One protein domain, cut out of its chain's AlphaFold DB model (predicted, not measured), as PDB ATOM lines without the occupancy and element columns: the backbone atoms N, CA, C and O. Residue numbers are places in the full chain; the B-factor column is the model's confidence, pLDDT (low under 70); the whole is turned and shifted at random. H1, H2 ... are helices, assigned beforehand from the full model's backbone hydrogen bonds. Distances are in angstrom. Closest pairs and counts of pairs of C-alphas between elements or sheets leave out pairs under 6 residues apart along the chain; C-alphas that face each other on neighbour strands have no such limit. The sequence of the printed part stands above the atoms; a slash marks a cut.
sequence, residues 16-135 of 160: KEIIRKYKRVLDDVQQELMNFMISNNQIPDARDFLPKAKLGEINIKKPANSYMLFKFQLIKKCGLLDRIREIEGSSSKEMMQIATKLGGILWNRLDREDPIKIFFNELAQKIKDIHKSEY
ATOM      1  N   LYS A  16      23.620  21.672 -31.094       86.19
ATOM      2  CA  LYS A  16      25.050  21.933 -30.847       86.19
ATOM      3  C   LYS A  16      25.557  21.163 -29.631       86.19
ATOM      4  O   LYS A  16      26.623  20.553 -29.687       86.19
ATOM      5  N   GLU A  17      24.774  21.151 -28.558       87.88
ATOM      6  CA  GLU A  17      25.103  20.422 -27.337       87.88
ATOM      7  C   GLU A  17      25.129  18.907 -27.571       87.88
ATOM      8  O   GLU A  17      26.097  18.249 -27.191       87.88
ATOM      9  N   ILE A  18      24.129  18.367 -28.280       87.38
ATOM     10  CA  ILE A  18      24.098  16.951 -28.680       87.38
ATOM     11  C   ILE A  18      25.312  16.603 -29.534       87.38
ATOM     12  O   ILE A  18      25.987  15.614 -29.263       87.38
ATOM     13  N   ILE A  19      25.619  17.406 -30.554       89.62
ATOM     14  CA  ILE A  19      26.773  17.151 -31.423       89.62
ATOM     15  C   ILE A  19      28.060  17.126 -30.604       89.62
ATOM     16  O   ILE A  19      28.890  16.250 -30.819       89.62
ATOM     17  N   ARG A  20      28.221  18.050 -29.650       91.81
ATOM     18  CA  ARG A  20      29.397  18.086 -28.779       91.81
ATOM     19  C   ARG A  20      29.473  16.848 -27.883       91.81
ATOM     20  O   ARG A  20      30.524  16.218 -27.826       91.81
ATOM     21  N   LYS A  21      28.373  16.500 -27.207       92.19
ATOM     22  CA  LYS A  21      28.305  15.382 -26.250       92.19
ATOM     23  C   LYS A  21      28.538  14.031 -26.930       92.19
ATOM     24  O   LYS A  21      29.290  13.212 -26.417       92.19
ATOM     25  N   TYR A  22      27.947  13.825 -28.105       92.50
ATOM     26  CA  TYR A  22      27.977  12.548 -28.825       92.50
ATOM     27  C   TYR A  22      28.900  12.556 -30.041       92.50
ATOM     28  O   TYR A  22      28.731  11.724 -30.927       92.50
ATOM     29  N   LYS A  23      29.873  13.474 -30.115       92.81
ATOM     30  CA  LYS A  23      30.758  13.591 -31.283       92.81
ATOM     31  C   LYS A  23      31.409  12.253 -31.648       92.81
ATOM     32  O   LYS A  23      31.262  11.807 -32.775       92.81
ATOM     33  N   ARG A  24      32.033  11.584 -30.669       93.12
ATOM     34  CA  ARG A  24      32.668  10.269 -30.877       93.12
ATOM     35  C   ARG A  24      31.670   9.215 -31.349       93.12
ATOM     36  O   ARG A  24      31.931   8.527 -32.319       93.12
ATOM     37  N   VAL A  25      30.492   9.152 -30.723       92.31
ATOM     38  CA  VAL A  25      29.430   8.217 -31.126       92.31
ATOM     39  C   VAL A  25      28.994   8.459 -32.570       92.31
ATOM     40  O   VAL A  25      28.797   7.503 -33.308       92.31
ATOM     41  N   LEU A  26      28.841   9.721 -32.978       92.06
ATOM     42  CA  LEU A  26      28.475  10.081 -34.348       92.06
ATOM     43  C   LEU A  26      29.546   9.641 -35.349       92.06
ATOM     44  O   LEU A  26      29.202   9.042 -36.364       92.06
ATOM     45  N   ASP A  27      30.812   9.926 -35.051       92.25
ATOM     46  CA  ASP A  27      31.937   9.637 -35.942       92.25
ATOM     47  C   ASP A  27      32.150   8.114 -36.077       92.25
ATOM     48  O   ASP A  27      32.231   7.593 -37.189       92.25
ATOM     49  N   ASP A  28      32.119   7.377 -34.964       91.94
ATOM     50  CA  ASP A  28      32.285   5.922 -34.956       91.94
ATOM     51  C   ASP A  28      31.155   5.199 -35.698       91.94
ATOM     52  O   ASP A  28      31.400   4.319 -36.523       91.94
ATOM     53  N   VAL A  29      29.900   5.566 -35.417       90.31
ATOM     54  CA  VAL A  29      28.731   4.935 -36.043       90.31
ATOM     55  C   VAL A  29      28.707   5.218 -37.547       90.31
ATOM     56  O   VAL A  29      28.316   4.355 -38.333       90.31
ATOM     57  N   GLN A  30      29.139   6.411 -37.966       89.19
ATOM     58  CA  GLN A  30      29.286   6.736 -39.383       89.19
ATOM     59  C   GLN A  30      30.377   5.881 -40.043       89.19
ATOM     60  O   GLN A  30      30.153   5.354 -41.135       89.19
ATOM     61  N   GLN A  31      31.521   5.686 -39.383       89.00
ATOM     62  CA  GLN A  31      32.591   4.827 -39.893       89.00
ATOM     63  C   GLN A  31      32.156   3.357 -39.995       89.00
ATOM     64  O   GLN A  31      32.424   2.703 -41.001       89.00
ATOM     65  N   GLU A  32      31.447   2.832 -38.995       88.19
ATOM     66  CA  GLU A  32      30.894   1.474 -39.042       88.19
ATOM     67  C   GLU A  32      29.893   1.300 -40.181       88.19
ATOM     68  O   GLU A  32      29.900   0.272 -40.859       88.19
ATOM     69  N   LEU A  33      29.052   2.309 -40.417       86.88
ATOM     70  CA  LEU A  33      28.120   2.295 -41.535       86.88
ATOM     71  C   LEU A  33      28.860   2.243 -42.877       86.88
ATOM     72  O   LEU A  33      28.474   1.469 -43.750       86.88
ATOM     73  N   MET A  34      29.944   3.007 -43.029       84.12
ATOM     74  CA  MET A  34      30.795   2.954 -44.224       84.12
ATOM     75  C   MET A  34      31.454   1.582 -44.394       84.12
ATOM     76  O   MET A  34      31.409   1.003 -45.478       84.12
ATOM     77  N   ASN A  35      32.008   1.015 -43.321       83.88
ATOM     78  CA  ASN A  35      32.633  -0.309 -43.358       83.88
ATOM     79  C   ASN A  35      31.622  -1.401 -43.738       83.88
ATOM     80  O   ASN A  35      31.917  -2.278 -44.552       83.88
ATOM     81  N   PHE A  36      30.408  -1.326 -43.191       77.31
ATOM     82  CA  PHE A  36      29.302  -2.212 -43.546       77.31
ATOM     83  C   PHE A  36      28.961  -2.134 -45.039       77.31
ATOM     84  O   PHE A  36      28.802  -3.169 -45.684       77.31
ATOM     85  N   MET A  37      28.893  -0.920 -45.594       74.56
ATOM     86  CA  MET A  37      28.607  -0.687 -47.012       74.56
ATOM     87  C   MET A  37      29.681  -1.281 -47.928       74.56
ATOM     88  O   MET A  37      29.356  -1.937 -48.912       74.56
ATOM     89  N   ILE A  38      30.958  -1.100 -47.583       68.25
ATOM     90  CA  ILE A  38      32.101  -1.613 -48.358       68.25
ATOM     91  C   ILE A  38      32.150  -3.146 -48.340       68.25
ATOM     92  O   ILE A  38      32.585  -3.773 -49.303       68.25
ATOM     93  N   SER A  39      31.675  -3.767 -47.259       65.75
ATOM     94  CA  SER A  39      31.799  -5.213 -47.063       65.75
ATOM     95  C   SER A  39      30.849  -6.048 -47.938       65.75
ATOM     96  O   SER A  39      30.956  -7.270 -47.893       65.75
ATOM     97  N   ASN A  40      29.947  -5.423 -48.720       55.06
ATOM     98  CA  ASN A  40      29.042  -5.969 -49.761       55.06
ATOM     99  C   ASN A  40      28.165  -7.204 -49.424       55.06
ATOM    100  O   ASN A  40      27.214  -7.488 -50.147       55.06
ATOM    101  N   ASN A  41      28.390  -7.897 -48.309       52.09
ATOM    102  CA  ASN A  41      27.772  -9.185 -47.977       52.09
ATOM    103  C   ASN A  41      26.671  -9.096 -46.917       52.09
ATOM    104  O   ASN A  41      26.173 -10.123 -46.458       52.09
ATOM    105  N   GLN A  42      26.288  -7.890 -46.496       56.44
ATOM    106  CA  GLN A  42      25.239  -7.711 -45.492       56.44
ATOM    107  C   GLN A  42      24.169  -6.698 -45.897       56.44
ATOM    108  O   GLN A  42      23.459  -6.214 -45.021       56.44
ATOM    109  N   ILE A  43      24.018  -6.387 -47.192       57.50
ATOM    110  CA  ILE A  43      22.908  -5.551 -47.672       57.50
ATOM    111  C   ILE A  43      21.607  -6.114 -47.085       57.50
ATOM    112  O   ILE A  43      21.305  -7.285 -47.322       57.50
ATOM    113  N   PRO A  44      20.861  -5.326 -46.291       63.91
ATOM    114  CA  PRO A  44      19.637  -5.815 -45.688       63.91
ATOM    115  C   PRO A  44      18.672  -6.244 -46.802       63.91
ATOM    116  O   PRO A  44      18.431  -5.453 -47.719       63.91
ATOM    117  N   ASP A  45      18.145  -7.474 -46.758       68.25
ATOM    118  CA  ASP A  45      17.198  -7.925 -47.782       68.25
ATOM    119  C   ASP A  45      15.972  -7.012 -47.707       68.25
ATOM    120  O   ASP A  45      15.399  -6.795 -46.640       68.25
ATOM    121  N   ALA A  46      15.560  -6.450 -48.844       68.81
ATOM    122  CA  ALA A  46      14.374  -5.611 -48.936       68.81
ATOM    123  C   ALA A  46      13.137  -6.308 -48.336       68.81
ATOM    124  O   ALA A  46      12.266  -5.650 -47.760       68.81
ATOM    125  N   ARG A  47      13.087  -7.643 -48.401       68.56
ATOM    126  CA  ARG A  47      12.028  -8.459 -47.799       68.56
ATOM    127  C   ARG A  47      11.977  -8.366 -46.275       68.56
ATOM    128  O   ARG A  47      10.884  -8.406 -45.713       68.56
ATOM    129  N   ASP A  48      13.106  -8.144 -45.604       72.62
ATOM    130  CA  ASP A  48      13.163  -7.998 -44.141       72.62
ATOM    131  C   ASP A  48      12.448  -6.730 -43.645       72.62
ATOM    132  O   ASP A  48      12.041  -6.642 -42.483       72.62
ATOM    133  N   PHE A  49      12.267  -5.747 -44.532       73.81
ATOM    134  CA  PHE A  49      11.630  -4.460 -44.240       73.81
ATOM    135  C   PHE A  49      10.195  -4.377 -44.734       73.81
ATOM    136  O   PHE A  49       9.536  -3.348 -44.529       73.81
ATOM    137  N   LEU A  50       9.696  -5.436 -45.373       73.94
ATOM    138  CA  LEU A  50       8.298  -5.494 -45.740       73.94
ATOM    139  C   LEU A  50       7.457  -5.509 -44.466       73.94
ATOM    140  O   LEU A  50       7.730  -6.265 -43.524       73.94
ATOM    141  N   PRO A  51       6.422  -4.662 -44.389       69.06
ATOM    142  CA  PRO A  51       5.503  -4.738 -43.284       69.06
ATOM    143  C   PRO A  51       4.829  -6.106 -43.298       69.06
ATOM    144  O   PRO A  51       4.098  -6.436 -44.226       69.06
ATOM    145  N   LYS A  52       5.062  -6.890 -42.244       67.94
ATOM    146  CA  LYS A  52       4.358  -8.152 -42.017       67.94
ATOM    147  C   LYS A  52       2.888  -7.833 -41.737       67.94
ATOM    148  O   LYS A  52       2.543  -7.531 -40.595       67.94
ATOM    149  N   ALA A  53       2.053  -7.823 -42.769       63.53
ATOM    150  CA  ALA A  53       0.606  -7.849 -42.612       63.53
ATOM    151  C   ALA A  53       0.183  -9.311 -42.463       63.53
ATOM    152  O   ALA A  53       0.617 -10.171 -43.231       63.53
ATOM    153  N   LYS A  54      -0.644  -9.624 -41.463       59.03
ATOM    154  CA  LYS A  54      -1.288 -10.943 -41.424       59.03
ATOM    155  C   LYS A  54      -2.342 -10.997 -42.530       59.03
ATOM    156  O   LYS A  54      -3.035 -10.008 -42.765       59.03
ATOM    157  N   LEU A  55      -2.471 -12.145 -43.195       49.91
ATOM    158  CA  LEU A  55      -3.523 -12.381 -44.187       49.91
ATOM    159  C   LEU A  55      -4.888 -12.066 -43.532       49.91
ATOM    160  O   LEU A  55      -5.245 -12.693 -42.538       49.91
ATOM    161  N   GLY A  56      -5.597 -11.045 -44.025       55.38
ATOM    162  CA  GLY A  56      -6.855 -10.550 -43.438       55.38
ATOM    163  C   GLY A  56      -6.766  -9.226 -42.661       55.38
ATOM    164  O   GLY A  56      -7.798  -8.674 -42.281       55.38
ATOM    165  N   GLU A  57      -5.575  -8.653 -42.451       63.53
ATOM    166  CA  GLU A  57      -5.457  -7.301 -41.892       63.53
ATOM    167  C   GLU A  57      -5.862  -6.234 -42.920       63.53
ATOM    168  O   GLU A  57      -5.206  -6.016 -43.935       63.53
ATOM    169  N   ILE A  58      -6.911  -5.476 -42.594       63.81
ATOM    170  CA  ILE A  58      -7.416  -4.343 -43.394       63.81
ATOM    171  C   ILE A  58      -6.387  -3.186 -43.468       63.81
ATOM    172  O   ILE A  58      -6.501  -2.277 -44.291       63.81
ATOM    173  N   ASN A  59      -5.370  -3.189 -42.598       72.94
ATOM    174  CA  ASN A  59      -4.435  -2.080 -42.408       72.94
ATOM    175  C   ASN A  59      -2.985  -2.475 -42.711       72.94
ATOM    176  O   ASN A  59      -2.140  -2.522 -41.816       72.94
ATOM    177  N   ILE A  60      -2.686  -2.670 -43.992       79.06
ATOM    178  CA  ILE A  60      -1.307  -2.781 -44.483       79.06
ATOM    179  C   ILE A  60      -0.548  -1.489 -44.125       79.06
ATOM    180  O   ILE A  60      -1.018  -0.370 -44.373       79.06
ATOM    181  N   LYS A  61       0.617  -1.616 -43.482       82.94
ATOM    182  CA  LYS A  61       1.450  -0.459 -43.106       82.94
ATOM    183  C   LYS A  61       2.199   0.075 -44.327       82.94
ATOM    184  O   LYS A  61       2.438  -0.645 -45.280       82.94
ATOM    185  N   LYS A  62       2.595   1.350 -44.288       85.06
ATOM    186  CA  LYS A  62       3.446   1.931 -45.339       85.06
ATOM    187  C   LYS A  62       4.824   1.253 -45.342       85.06
ATOM    188  O   LYS A  62       5.341   1.004 -44.249       85.06
ATOM    189  N   PRO A  63       5.441   1.045 -46.518       88.00
ATOM    190  CA  PRO A  63       6.844   0.663 -46.581       88.00
ATOM    191  C   PRO A  63       7.723   1.761 -45.962       88.00
ATOM    192  O   PRO A  63       7.374   2.948 -45.981       88.00
ATOM    193  N   ALA A  64       8.856   1.362 -45.384       88.62
ATOM    194  CA  ALA A  64       9.820   2.291 -44.806       88.62
ATOM    195  C   ALA A  64      10.471   3.160 -45.898       88.62
ATOM    196  O   ALA A  64      10.769   2.685 -46.990       88.62
ATOM    197  N   ASN A  65      10.694   4.444 -45.600       92.19
ATOM    198  CA  ASN A  65      11.464   5.334 -46.474       92.19
ATOM    199  C   ASN A  65      12.974   5.221 -46.187       92.19
ATOM    200  O   ASN A  65      13.372   4.615 -45.192       92.19
ATOM    201  N   SER A  66      13.805   5.846 -47.024       92.75
ATOM    202  CA  SER A  66      15.268   5.768 -46.922       92.75
ATOM    203  C   SER A  66      15.804   6.178 -45.552       92.75
ATOM    204  O   SER A  66      16.585   5.442 -44.956       92.75
ATOM    205  N   TYR A  67      15.308   7.280 -44.985       93.38
ATOM    206  CA  TYR A  67      15.702   7.712 -43.641       93.38
ATOM    207  C   TYR A  67      15.330   6.696 -42.547       93.38
ATOM    208  O   TYR A  67      16.096   6.469 -41.610       93.38
ATOM    209  N   MET A  68      14.157   6.066 -42.640       91.19
ATOM    210  CA  MET A  68      13.736   5.050 -41.671       91.19
ATOM    211  C   MET A  68      14.610   3.796 -41.745       91.19
ATOM    212  O   MET A  68      14.941   3.242 -40.697       91.19
ATOM    213  N   LEU A  69      15.006   3.382 -42.952       91.00
ATOM    214  CA  LEU A  69      15.929   2.264 -43.170       91.00
ATOM    215  C   LEU A  69      17.318   2.581 -42.620       91.00
ATOM    216  O   LEU A  69      17.857   1.809 -41.833       91.00
ATOM    217  N   PHE A  70      17.833   3.764 -42.951       91.62
ATOM    218  CA  PHE A  70      19.077   4.293 -42.411       91.62
ATOM    219  C   PHE A  70      19.070   4.269 -40.878       91.62
ATOM    220  O   PHE A  70      19.940   3.674 -40.250       91.62
ATOM    221  N   LYS A  71      18.033   4.827 -40.245       91.38
ATOM    222  CA  LYS A  71      17.924   4.853 -38.781       91.38
ATOM    223  C   LYS A  71      17.838   3.452 -38.171       91.38
ATOM    224  O   LYS A  71      18.404   3.213 -37.107       91.38
ATOM    225  N   PHE A  72      17.118   2.530 -38.811       88.75
ATOM    226  CA  PHE A  72      17.061   1.143 -38.356       88.75
ATOM    227  C   PHE A  72      18.446   0.498 -38.385       88.75
ATOM    228  O   PHE A  72      18.825  -0.142 -37.408       88.75
ATOM    229  N   GLN A  73      19.211   0.728 -39.456       88.88
ATOM    230  CA  GLN A  73      20.576   0.234 -39.583       88.88
ATOM    231  C   GLN A  73      21.468   0.753 -38.452       88.88
ATOM    232  O   GLN A  73      22.108  -0.046 -37.768       88.88
ATOM    233  N   LEU A  74      21.433   2.062 -38.178       90.75
ATOM    234  CA  LEU A  74      22.197   2.658 -37.075       90.75
ATOM    235  C   LEU A  74      21.894   1.976 -35.732       90.75
ATOM    236  O   LEU A  74      22.794   1.673 -34.955       90.75
ATOM    237  N   ILE A  75      20.612   1.721 -35.460       88.50
ATOM    238  CA  ILE A  75      20.165   1.142 -34.190       88.50
ATOM    239  C   ILE A  75      20.495  -0.351 -34.093       88.50
ATOM    240  O   ILE A  75      20.870  -0.818 -33.023       88.50
ATOM    241  N   LYS A  76      20.294  -1.114 -35.169       84.44
ATOM    242  CA  LYS A  76      20.346  -2.583 -35.136       84.44
ATOM    243  C   LYS A  76      21.701  -3.170 -35.487       84.44
ATOM    244  O   LYS A  76      21.959  -4.302 -35.094       84.44
ATOM    245  N   LYS A  77      22.507  -2.454 -36.266       84.12
ATOM    246  CA  LYS A  77      23.767  -2.967 -36.811       84.12
ATOM    247  C   LYS A  77      24.975  -2.170 -36.339       84.12
ATOM    248  O   LYS A  77      25.989  -2.785 -36.055       84.12
ATOM    249  N   CYS A  78      24.843  -0.854 -36.171       87.06
ATOM    250  CA  CYS A  78      25.930   0.005 -35.676       87.06
ATOM    251  C   CYS A  78      25.867   0.272 -34.154       87.06
ATOM    252  O   CYS A  78      26.524   1.174 -33.638       87.06
ATOM    253  N   GLY A  79      24.998  -0.436 -33.421       87.50
ATOM    254  CA  GLY A  79      24.931  -0.350 -31.955       87.50
ATOM    255  C   GLY A  79      24.627   1.045 -31.391       87.50
ATOM    256  O   GLY A  79      25.003   1.338 -30.258       87.50
ATOM    257  N   LEU A  80      23.951   1.929 -32.144       91.75
ATOM    258  CA  LEU A  80      23.742   3.326 -31.731       91.75
ATOM    259  C   LEU A  80      23.091   3.445 -30.342       91.75
ATOM    260  O   LEU A  80      23.465   4.316 -29.563       91.75
ATOM    261  N   LEU A  81      22.117   2.586 -30.022       91.44
ATOM    262  CA  LEU A  81      21.458   2.620 -28.712       91.44
ATOM    263  C   LEU A  81      22.377   2.185 -27.572       91.44
ATOM    264  O   LEU A  81      22.277   2.756 -26.489       91.44
ATOM    265  N   ASP A  82      23.254   1.213 -27.806       90.56
ATOM    266  CA  ASP A  82      24.167   0.705 -26.780       90.56
ATOM    267  C   ASP A  82      25.219   1.767 -26.439       90.56
ATOM    268  O   ASP A  82      25.411   2.099 -25.273       90.56
ATOM    269  N   ARG A  83      25.754   2.444 -27.459       91.56
ATOM    270  CA  ARG A  83      26.673   3.583 -27.295       91.56
ATOM    271  C   ARG A  83      26.034   4.769 -26.562       91.56
ATOM    272  O   ARG A  83      26.687   5.446 -25.777       91.56
ATOM    273  N   ILE A  84      24.747   5.048 -26.798       90.50
ATOM    274  CA  ILE A  84      24.023   6.079 -26.030       90.50
ATOM    275  C   ILE A  84      23.818   5.619 -24.583       90.50
ATOM    276  O   ILE A  84      23.959   6.427 -23.665       90.50
ATOM    277  N   ARG A  85      23.496   4.337 -24.368       90.50
ATOM    278  CA  ARG A  85      23.292   3.758 -23.033       90.50
ATOM    279  C   ARG A  85      24.541   3.874 -22.168       90.50
ATOM    280  O   ARG A  85      24.412   4.157 -20.984       90.50
ATOM    281  N   GLU A  86      25.724   3.698 -22.744       89.56
ATOM    282  CA  GLU A  86      27.000   3.877 -22.036       89.56
ATOM    283  C   GLU A  86      27.185   5.301 -21.487       89.56
ATOM    284  O   GLU A  86      27.860   5.486 -20.478       89.56
ATOM    285  N   ILE A  87      26.557   6.303 -22.112       89.12
ATOM    286  CA  ILE A  87      26.684   7.718 -21.732       89.12
ATOM    287  C   ILE A  87      25.542   8.163 -20.804       89.12
ATOM    288  O   ILE A  87      25.785   8.887 -19.840       89.12
ATOM    289  N   GLU A  88      24.296   7.768 -21.088       85.06
ATOM    290  CA  GLU A  88      23.106   8.233 -20.348       85.06
ATOM    291  C   GLU A  88      22.591   7.256 -19.281       85.06
ATOM    292  O   GLU A  88      21.748   7.622 -18.463       85.06
ATOM    293  N   GLY A  89      23.025   5.995 -19.307       80.94
ATOM    294  CA  GLY A  89      22.433   4.922 -18.510       80.94
ATOM    295  C   GLY A  89      21.111   4.379 -19.081       80.94
ATOM    296  O   GLY A  89      20.830   4.445 -20.277       80.94
ATOM    297  N   SER A  90      20.285   3.774 -18.221       74.69
ATOM    298  CA  SER A  90      19.218   2.835 -18.627       74.69
ATOM    299  C   SER A  90      17.866   3.451 -19.042       74.69
ATOM    300  O   SER A  90      16.906   2.712 -19.279       74.69
ATOM    301  N   SER A  91      17.734   4.779 -19.151       78.44
ATOM    302  CA  SER A  91      16.447   5.431 -19.466       78.44
ATOM    303  C   SER A  91      16.016   5.226 -20.932       78.44
ATOM    304  O   SER A  91      16.399   5.963 -21.841       78.44
ATOM    305  N   SER A  92      15.177   4.212 -21.188       74.38
ATOM    306  CA  SER A  92      14.772   3.784 -22.545       74.38
ATOM    307  C   SER A  92      14.138   4.886 -23.408       74.38
ATOM    308  O   SER A  92      14.414   4.997 -24.607       74.38
ATOM    309  N   LYS A  93      13.308   5.745 -22.803       81.12
ATOM    310  CA  LYS A  93      12.595   6.807 -23.527       81.12
ATOM    311  C   LYS A  93      13.540   7.908 -24.007       81.12
ATOM    312  O   LYS A  93      13.414   8.359 -25.145       81.12
ATOM    313  N   GLU A  94      14.467   8.332 -23.157       84.31
ATOM    314  CA  GLU A  94      15.437   9.383 -23.477       84.31
ATOM    315  C   GLU A  94      16.463   8.878 -24.489       84.31
ATOM    316  O   GLU A  94      16.705   9.556 -25.488       84.31
ATOM    317  N   MET A  95      16.942   7.637 -24.332       88.94
ATOM    318  CA  MET A  95      17.831   6.992 -25.303       88.94
ATOM    319  C   MET A  95      17.239   6.993 -26.717       88.94
ATOM    320  O   MET A  95      17.914   7.358 -27.676       88.94
ATOM    321  N   MET A  96      15.958   6.641 -26.868       88.25
ATOM    322  CA  MET A  96      15.313   6.618 -28.185       88.25
ATOM    323  C   MET A  96      15.141   8.025 -28.785       88.25
ATOM    324  O   MET A  96      15.239   8.201 -30.005       88.25
ATOM    325  N   GLN A  97      14.893   9.036 -27.946       89.00
ATOM    326  CA  GLN A  97      14.826  10.434 -28.387       89.00
ATOM    327  C   GLN A  97      16.192  10.928 -28.866       89.00
ATOM    328  O   GLN A  97      16.278  11.523 -29.942       89.00
ATOM    329  N   ILE A  98      17.252  10.627 -28.114       90.44
ATOM    330  CA  ILE A  98      18.633  10.945 -28.479       90.44
ATOM    331  C   ILE A  98      19.014  10.226 -29.772       90.44
ATOM    332  O   ILE A  98      19.422  10.884 -30.723       90.44
ATOM    333  N   ALA A  99      18.779   8.916 -29.876       91.56
ATOM    334  CA  ALA A  99      19.061   8.138 -31.084       91.56
ATOM    335  C   ALA A  99      18.342   8.700 -32.315       91.56
ATOM    336  O   ALA A  99      18.918   8.794 -33.397       91.56
ATOM    337  N   THR A 100      17.087   9.128 -32.151       91.19
ATOM    338  CA  THR A 100      16.323   9.759 -33.233       91.19
ATOM    339  C   THR A 100      16.938  11.093 -33.658       91.19
ATOM    340  O   THR A 100      16.995  11.374 -34.854       91.19
ATOM    341  N   LYS A 101      17.421  11.906 -32.709       92.00
ATOM    342  CA  LYS A 101      18.118  13.161 -33.019       92.00
ATOM    343  C   LYS A 101      19.468  12.917 -33.690       92.00
ATOM    344  O   LYS A 101      19.735  13.537 -34.713       92.00
ATOM    345  N   LEU A 102      20.279  11.997 -33.167       93.06
ATOM    346  CA  LEU A 102      21.574  11.634 -33.749       93.06
ATOM    347  C   LEU A 102      21.412  11.083 -35.168       93.06
ATOM    348  O   LEU A 102      22.122  11.520 -36.067       93.06
ATOM    349  N   GLY A 103      20.422  10.217 -35.402       93.44
ATOM    350  CA  GLY A 103      20.095   9.736 -36.745       93.44
ATOM    351  C   GLY A 103      19.736  10.872 -37.705       93.44
ATOM    352  O   GLY A 103      20.223  10.899 -38.831       93.44
ATOM    353  N   GLY A 104      18.946  11.852 -37.258       93.81
ATOM    354  CA  GLY A 104      18.626  13.032 -38.067       93.81
ATOM    355  C   GLY A 104      19.854  13.895 -38.368       93.81
ATOM    356  O   GLY A 104      20.025  14.348 -39.497       93.81
ATOM    357  N   ILE A 105      20.730  14.089 -37.378       93.38
ATOM    358  CA  ILE A 105      21.992  14.820 -37.542       93.38
ATOM    359  C   ILE A 105      22.884  14.116 -38.567       93.38
ATOM    360  O   ILE A 105      23.330  14.769 -39.503       93.38
ATOM    361  N   LEU A 106      23.106  12.804 -38.435       93.00
ATOM    362  CA  LEU A 106      23.915  12.033 -39.384       93.00
ATOM    363  C   LEU A 106      23.323  12.079 -40.790       93.00
ATOM    364  O   LEU A 106      24.026  12.407 -41.736       93.00
ATOM    365  N   TRP A 107      22.019  11.838 -40.931       94.50
ATOM    366  CA  TRP A 107      21.361  11.884 -42.235       94.50
ATOM    367  C   TRP A 107      21.511  13.245 -42.924       94.50
ATOM    368  O   TRP A 107      21.685  13.314 -44.138       94.50
ATOM    369  N   ASN A 108      21.459  14.337 -42.161       92.88
ATOM    370  CA  ASN A 108      21.611  15.684 -42.702       92.88
ATOM    371  C   ASN A 108      23.074  16.083 -42.958       92.88
ATOM    372  O   ASN A 108      23.287  17.023 -43.714       92.88
ATOM    373  N   ARG A 109      24.055  15.397 -42.354       91.25
ATOM    374  CA  ARG A 109      25.490  15.600 -42.634       91.25
ATOM    375  C   ARG A 109      25.921  15.023 -43.977       91.25
ATOM    376  O   ARG A 109      26.863  15.533 -44.562       91.25
ATOM    377  N   LEU A 110      25.269  13.952 -44.421       89.56
ATOM    378  CA  LEU A 110      25.575  13.311 -45.695       89.56
ATOM    379  C   LEU A 110      25.078  14.193 -46.845       89.56
ATOM    380  O   LEU A 110      23.929  14.650 -46.822       89.56
ATOM    381  N   ASP A 111      25.891  14.381 -47.875       90.44
ATOM    382  CA  ASP A 111      25.460  15.080 -49.085       90.44
ATOM    383  C   ASP A 111      24.452  14.251 -49.880       90.44
ATOM    384  O   ASP A 111      24.302  13.045 -49.690       90.44
ATOM    385  N   ARG A 112      23.694  14.894 -50.774       87.50
ATOM    386  CA  ARG A 112      22.664  14.200 -51.569       87.50
ATOM    387  C   ARG A 112      23.245  13.067 -52.422       87.50
ATOM    388  O   ARG A 112      22.561  12.066 -52.622       87.50
ATOM    389  N   GLU A 113      24.470  13.254 -52.897       90.12
ATOM    390  CA  GLU A 113      25.225  12.314 -53.732       90.12
ATOM    391  C   GLU A 113      26.076  11.343 -52.904       90.12
ATOM    392  O   GLU A 113      26.810  10.532 -53.458       90.12
ATOM    393  N   ASP A 114      25.963  11.393 -51.573       89.94
ATOM    394  CA  ASP A 114      26.673  10.475 -50.697       89.94
ATOM    395  C   ASP A 114      26.245   9.016 -50.980       89.94
ATOM    396  O   ASP A 114      25.037   8.726 -51.020       89.94
ATOM    397  N   PRO A 115      27.198   8.077 -51.139       88.69
ATOM    398  CA  PRO A 115      26.907   6.669 -51.408       88.69
ATOM    399  C   PRO A 115      25.935   6.027 -50.410       88.69
ATOM    400  O   PRO A 115      25.111   5.199 -50.802       88.69
ATOM    401  N   ILE A 116      25.965   6.430 -49.133       88.81
ATOM    402  CA  ILE A 116      25.025   5.953 -48.113       88.81
ATOM    403  C   ILE A 116      23.602   6.390 -48.464       88.81
ATOM    404  O   ILE A 116      22.667   5.583 -48.414       88.81
ATOM    405  N   LYS A 117      23.406   7.665 -48.823       91.31
ATOM    406  CA  LYS A 117      22.078   8.170 -49.196       91.31
ATOM    407  C   LYS A 117      21.569   7.499 -50.458       91.31
ATOM    408  O   LYS A 117      20.400   7.109 -50.483       91.31
ATOM    409  N   ILE A 118      22.421   7.354 -51.471       91.12
ATOM    410  CA  ILE A 118      22.080   6.671 -52.724       91.12
ATOM    411  C   ILE A 118      21.610   5.248 -52.423       91.12
ATOM    412  O   ILE A 118      20.480   4.894 -52.756       91.12
ATOM    413  N   PHE A 119      22.400   4.484 -51.671       89.50
ATOM    414  CA  PHE A 119      22.065   3.115 -51.295       89.50
ATOM    415  C   PHE A 119      20.725   2.993 -50.565       89.50
ATOM    416  O   PHE A 119      19.878   2.184 -50.944       89.50
ATOM    417  N   PHE A 120      20.482   3.804 -49.530       90.44
ATOM    418  CA  PHE A 120      19.217   3.723 -48.792       90.44
ATOM    419  C   PHE A 120      18.019   4.208 -49.614       90.44
ATOM    420  O   PHE A 120      16.898   3.751 -49.377       90.44
ATOM    421  N   ASN A 121      18.226   5.114 -50.572       92.62
ATOM    422  CA  ASN A 121      17.189   5.507 -51.523       92.62
ATOM    423  C   ASN A 121      16.852   4.357 -52.481       92.62
ATOM    424  O   ASN A 121      15.673   4.055 -52.663       92.62
ATOM    425  N   GLU A 122      17.858   3.677 -53.032       91.56
ATOM    426  CA  GLU A 122      17.664   2.496 -53.879       91.56
ATOM    427  C   GLU A 122      16.992   1.352 -53.118       91.56
ATOM    428  O   GLU A 122      16.045   0.742 -53.618       91.56
ATOM    429  N   LEU A 123      17.418   1.090 -51.880       89.62
ATOM    430  CA  LEU A 123      16.806   0.079 -51.020       89.62
ATOM    431  C   LEU A 123      15.338   0.415 -50.726       89.62
ATOM    432  O   LEU A 123      14.471  -0.447 -50.860       89.62
ATOM    433  N   ALA A 124      15.033   1.672 -50.387       92.06
ATOM    434  CA  ALA A 124      13.655   2.115 -50.168       92.06
ATOM    435  C   ALA A 124      12.789   1.954 -51.424       92.06
ATOM    436  O   ALA A 124      11.619   1.582 -51.320       92.06
ATOM    437  N   GLN A 125      13.359   2.208 -52.603       92.31
ATOM    438  CA  GLN A 125      12.666   2.025 -53.871       92.31
ATOM    439  C   GLN A 125      12.393   0.538 -54.146       92.31
ATOM    440  O   GLN A 125      11.245   0.181 -54.400       92.31
ATOM    441  N   LYS A 126      13.382  -0.346 -53.953       90.75
ATOM    442  CA  LYS A 126      13.197  -1.806 -54.058       90.75
ATOM    443  C   LYS A 126      12.105  -2.318 -53.114       90.75
ATOM    444  O   LYS A 126      11.221  -3.059 -53.538       90.75
ATOM    445  N   ILE A 127      12.112  -1.884 -51.851       89.50
ATOM    446  CA  ILE A 127      11.076  -2.249 -50.868       89.50
ATOM    447  C   ILE A 127       9.698  -1.772 -51.329       89.50
ATOM    448  O   ILE A 127       8.714  -2.498 -51.206       89.50
ATOM    449  N   LYS A 128       9.609  -0.551 -51.863       90.31
ATOM    450  CA  LYS A 128       8.358   0.012 -52.377       90.31
ATOM    451  C   LYS A 128       7.822  -0.786 -53.566       90.31
ATOM    452  O   LYS A 128       6.612  -1.003 -53.630       90.31
ATOM    453  N   ASP A 129       8.691  -1.226 -54.468       90.50
ATOM    454  CA  ASP A 129       8.300  -2.009 -55.640       90.50
ATOM    455  C   ASP A 129       7.808  -3.405 -55.239       90.50
ATOM    456  O   ASP A 129       6.728  -3.815 -55.667       90.50
ATOM    457  N   ILE A 130       8.510  -4.079 -54.319       88.88
ATOM    458  CA  ILE A 130       8.052  -5.362 -53.765       88.88
ATOM    459  C   ILE A 130       6.721  -5.184 -53.025       88.88
ATOM    460  O   ILE A 130       5.770  -5.914 -53.285       88.88
ATOM    461  N   HIS A 131       6.597  -4.159 -52.177       88.62
ATOM    462  CA  HIS A 131       5.351  -3.862 -51.469       88.62
ATOM    463  C   HIS A 131       4.186  -3.601 -52.434       88.62
ATOM    464  O   HIS A 131       3.055  -3.998 -52.169       88.62
ATOM    465  N   LYS A 132       4.420  -2.905 -53.551       88.25
ATOM    466  CA  LYS A 132       3.384  -2.673 -54.566       88.25
ATOM    467  C   LYS A 132       2.976  -3.980 -55.252       88.25
ATOM    468  O   LYS A 132       1.797  -4.145 -55.546       88.25
ATOM    469  N   SER A 133       3.924  -4.885 -55.485       87.69
ATOM    470  CA  SER A 133       3.649  -6.206 -56.055       87.69
ATOM    471  C   SER A 133       2.860  -7.103 -55.097       87.69
ATOM    472  O   SER A 133       1.933  -7.777 -55.529       87.69
ATOM    473  N   GLU A 134       3.201  -7.108 -53.805       85.75
ATOM    474  CA  GLU A 134       2.496  -7.901 -52.786       85.75
ATOM    475  C   GLU A 134       1.117  -7.325 -52.445       85.75
ATOM    476  O   GLU A 134       0.173  -8.062 -52.162       85.75
ATOM    477  N   TYR A 135       0.983  -5.999 -52.502       85.75
ATOM    478  CA  TYR A 135      -0.235  -5.282 -52.138       85.75
ATOM    479  C   TYR A 135      -0.681  -4.327 -53.263       85.75
ATOM    480  O   TYR A 135      -0.661  -3.104 -53.079       85.75
TER     481      TYR A 135
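What this domain is: This is residues 16 to 135 of the 160 residues of the protein "HMG box domain-containing protein" of Rhizophagus clarus (UniProt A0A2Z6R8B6). The longest helix, H7, makes an L with H6, the two coming near each other at a corner, and H4 fills the angle between them in the middle of the domain. H5 packs on H6 and H2 on H5, H1 lies at the far end, short H3 packs on H7, and the loop of residues 54 to 59 sticks out. The printed part has 120 residues with seven named helices, H1 to H7 in order, and no named strand: all helix. It is compact, with a radius of gyration of the C-alphas of 15.7 A and spans of 46 by 32 by 25 A.

Where its parts are: H7, residues 115 to 134, runs 28.5 A from C-alpha 115 at (26.907, 6.669, -51.408) to C-alpha 134 at (2.496, -7.901, -52.786). H6 is residues 92 to 109, 25.7 A; H2 residues 23 to 38, 22.9 A; H4 residues 66 to 76, 15.3 A; H5 residues 80 to 88, 12.4 A. H1, residues 16 to 21, begins with C-alpha 16 at (25.050, 21.933, -30.847); H3 is residues 46 to 49.

How they stand to each other: H7 touches H4 about perpendicular, at 76 degrees, the closest C-alphas being those of Ser 66 and Phe 120, 4.8 A apart. H7 touches H3 with residues 123 to 130 alone, closest at the C-alphas of Ala 46 and Ile 127, 5.1 A. The hub, H6, touches H4 at a steep tilt of 51 degrees, with the C-alphas of Lys 71 and Gly 103 closest at 5.7 A. H6 also touches H5, at Ile 84 and Met 95, whose C-alphas are closest at 6.3 A. H2 touches H5 at a shallow tilt of 15 degrees, opposite ways, the C-alphas of Val 25 and Arg 83 being closest at 6.6 A. H1 is close to H6 but not clearly touching, the closest C-alphas being those of Ile 18 and Leu 102, 7.8 A apart. Every O i to N i+4 pair is within hydrogen-bond range in H1, H2, H4, H6 and H7, and 4 of 5 in H5; H3 is too short for such a pair.

The domain as a whole: The two C-alphas farthest apart, of Arg 20 and Gly 56, are 48.5 A apart. The printed part has no cut, and the link from H3 to H4, 16 residues, is long. The pLDDT is under 70 at residues 38 to 47 and 51 to 58.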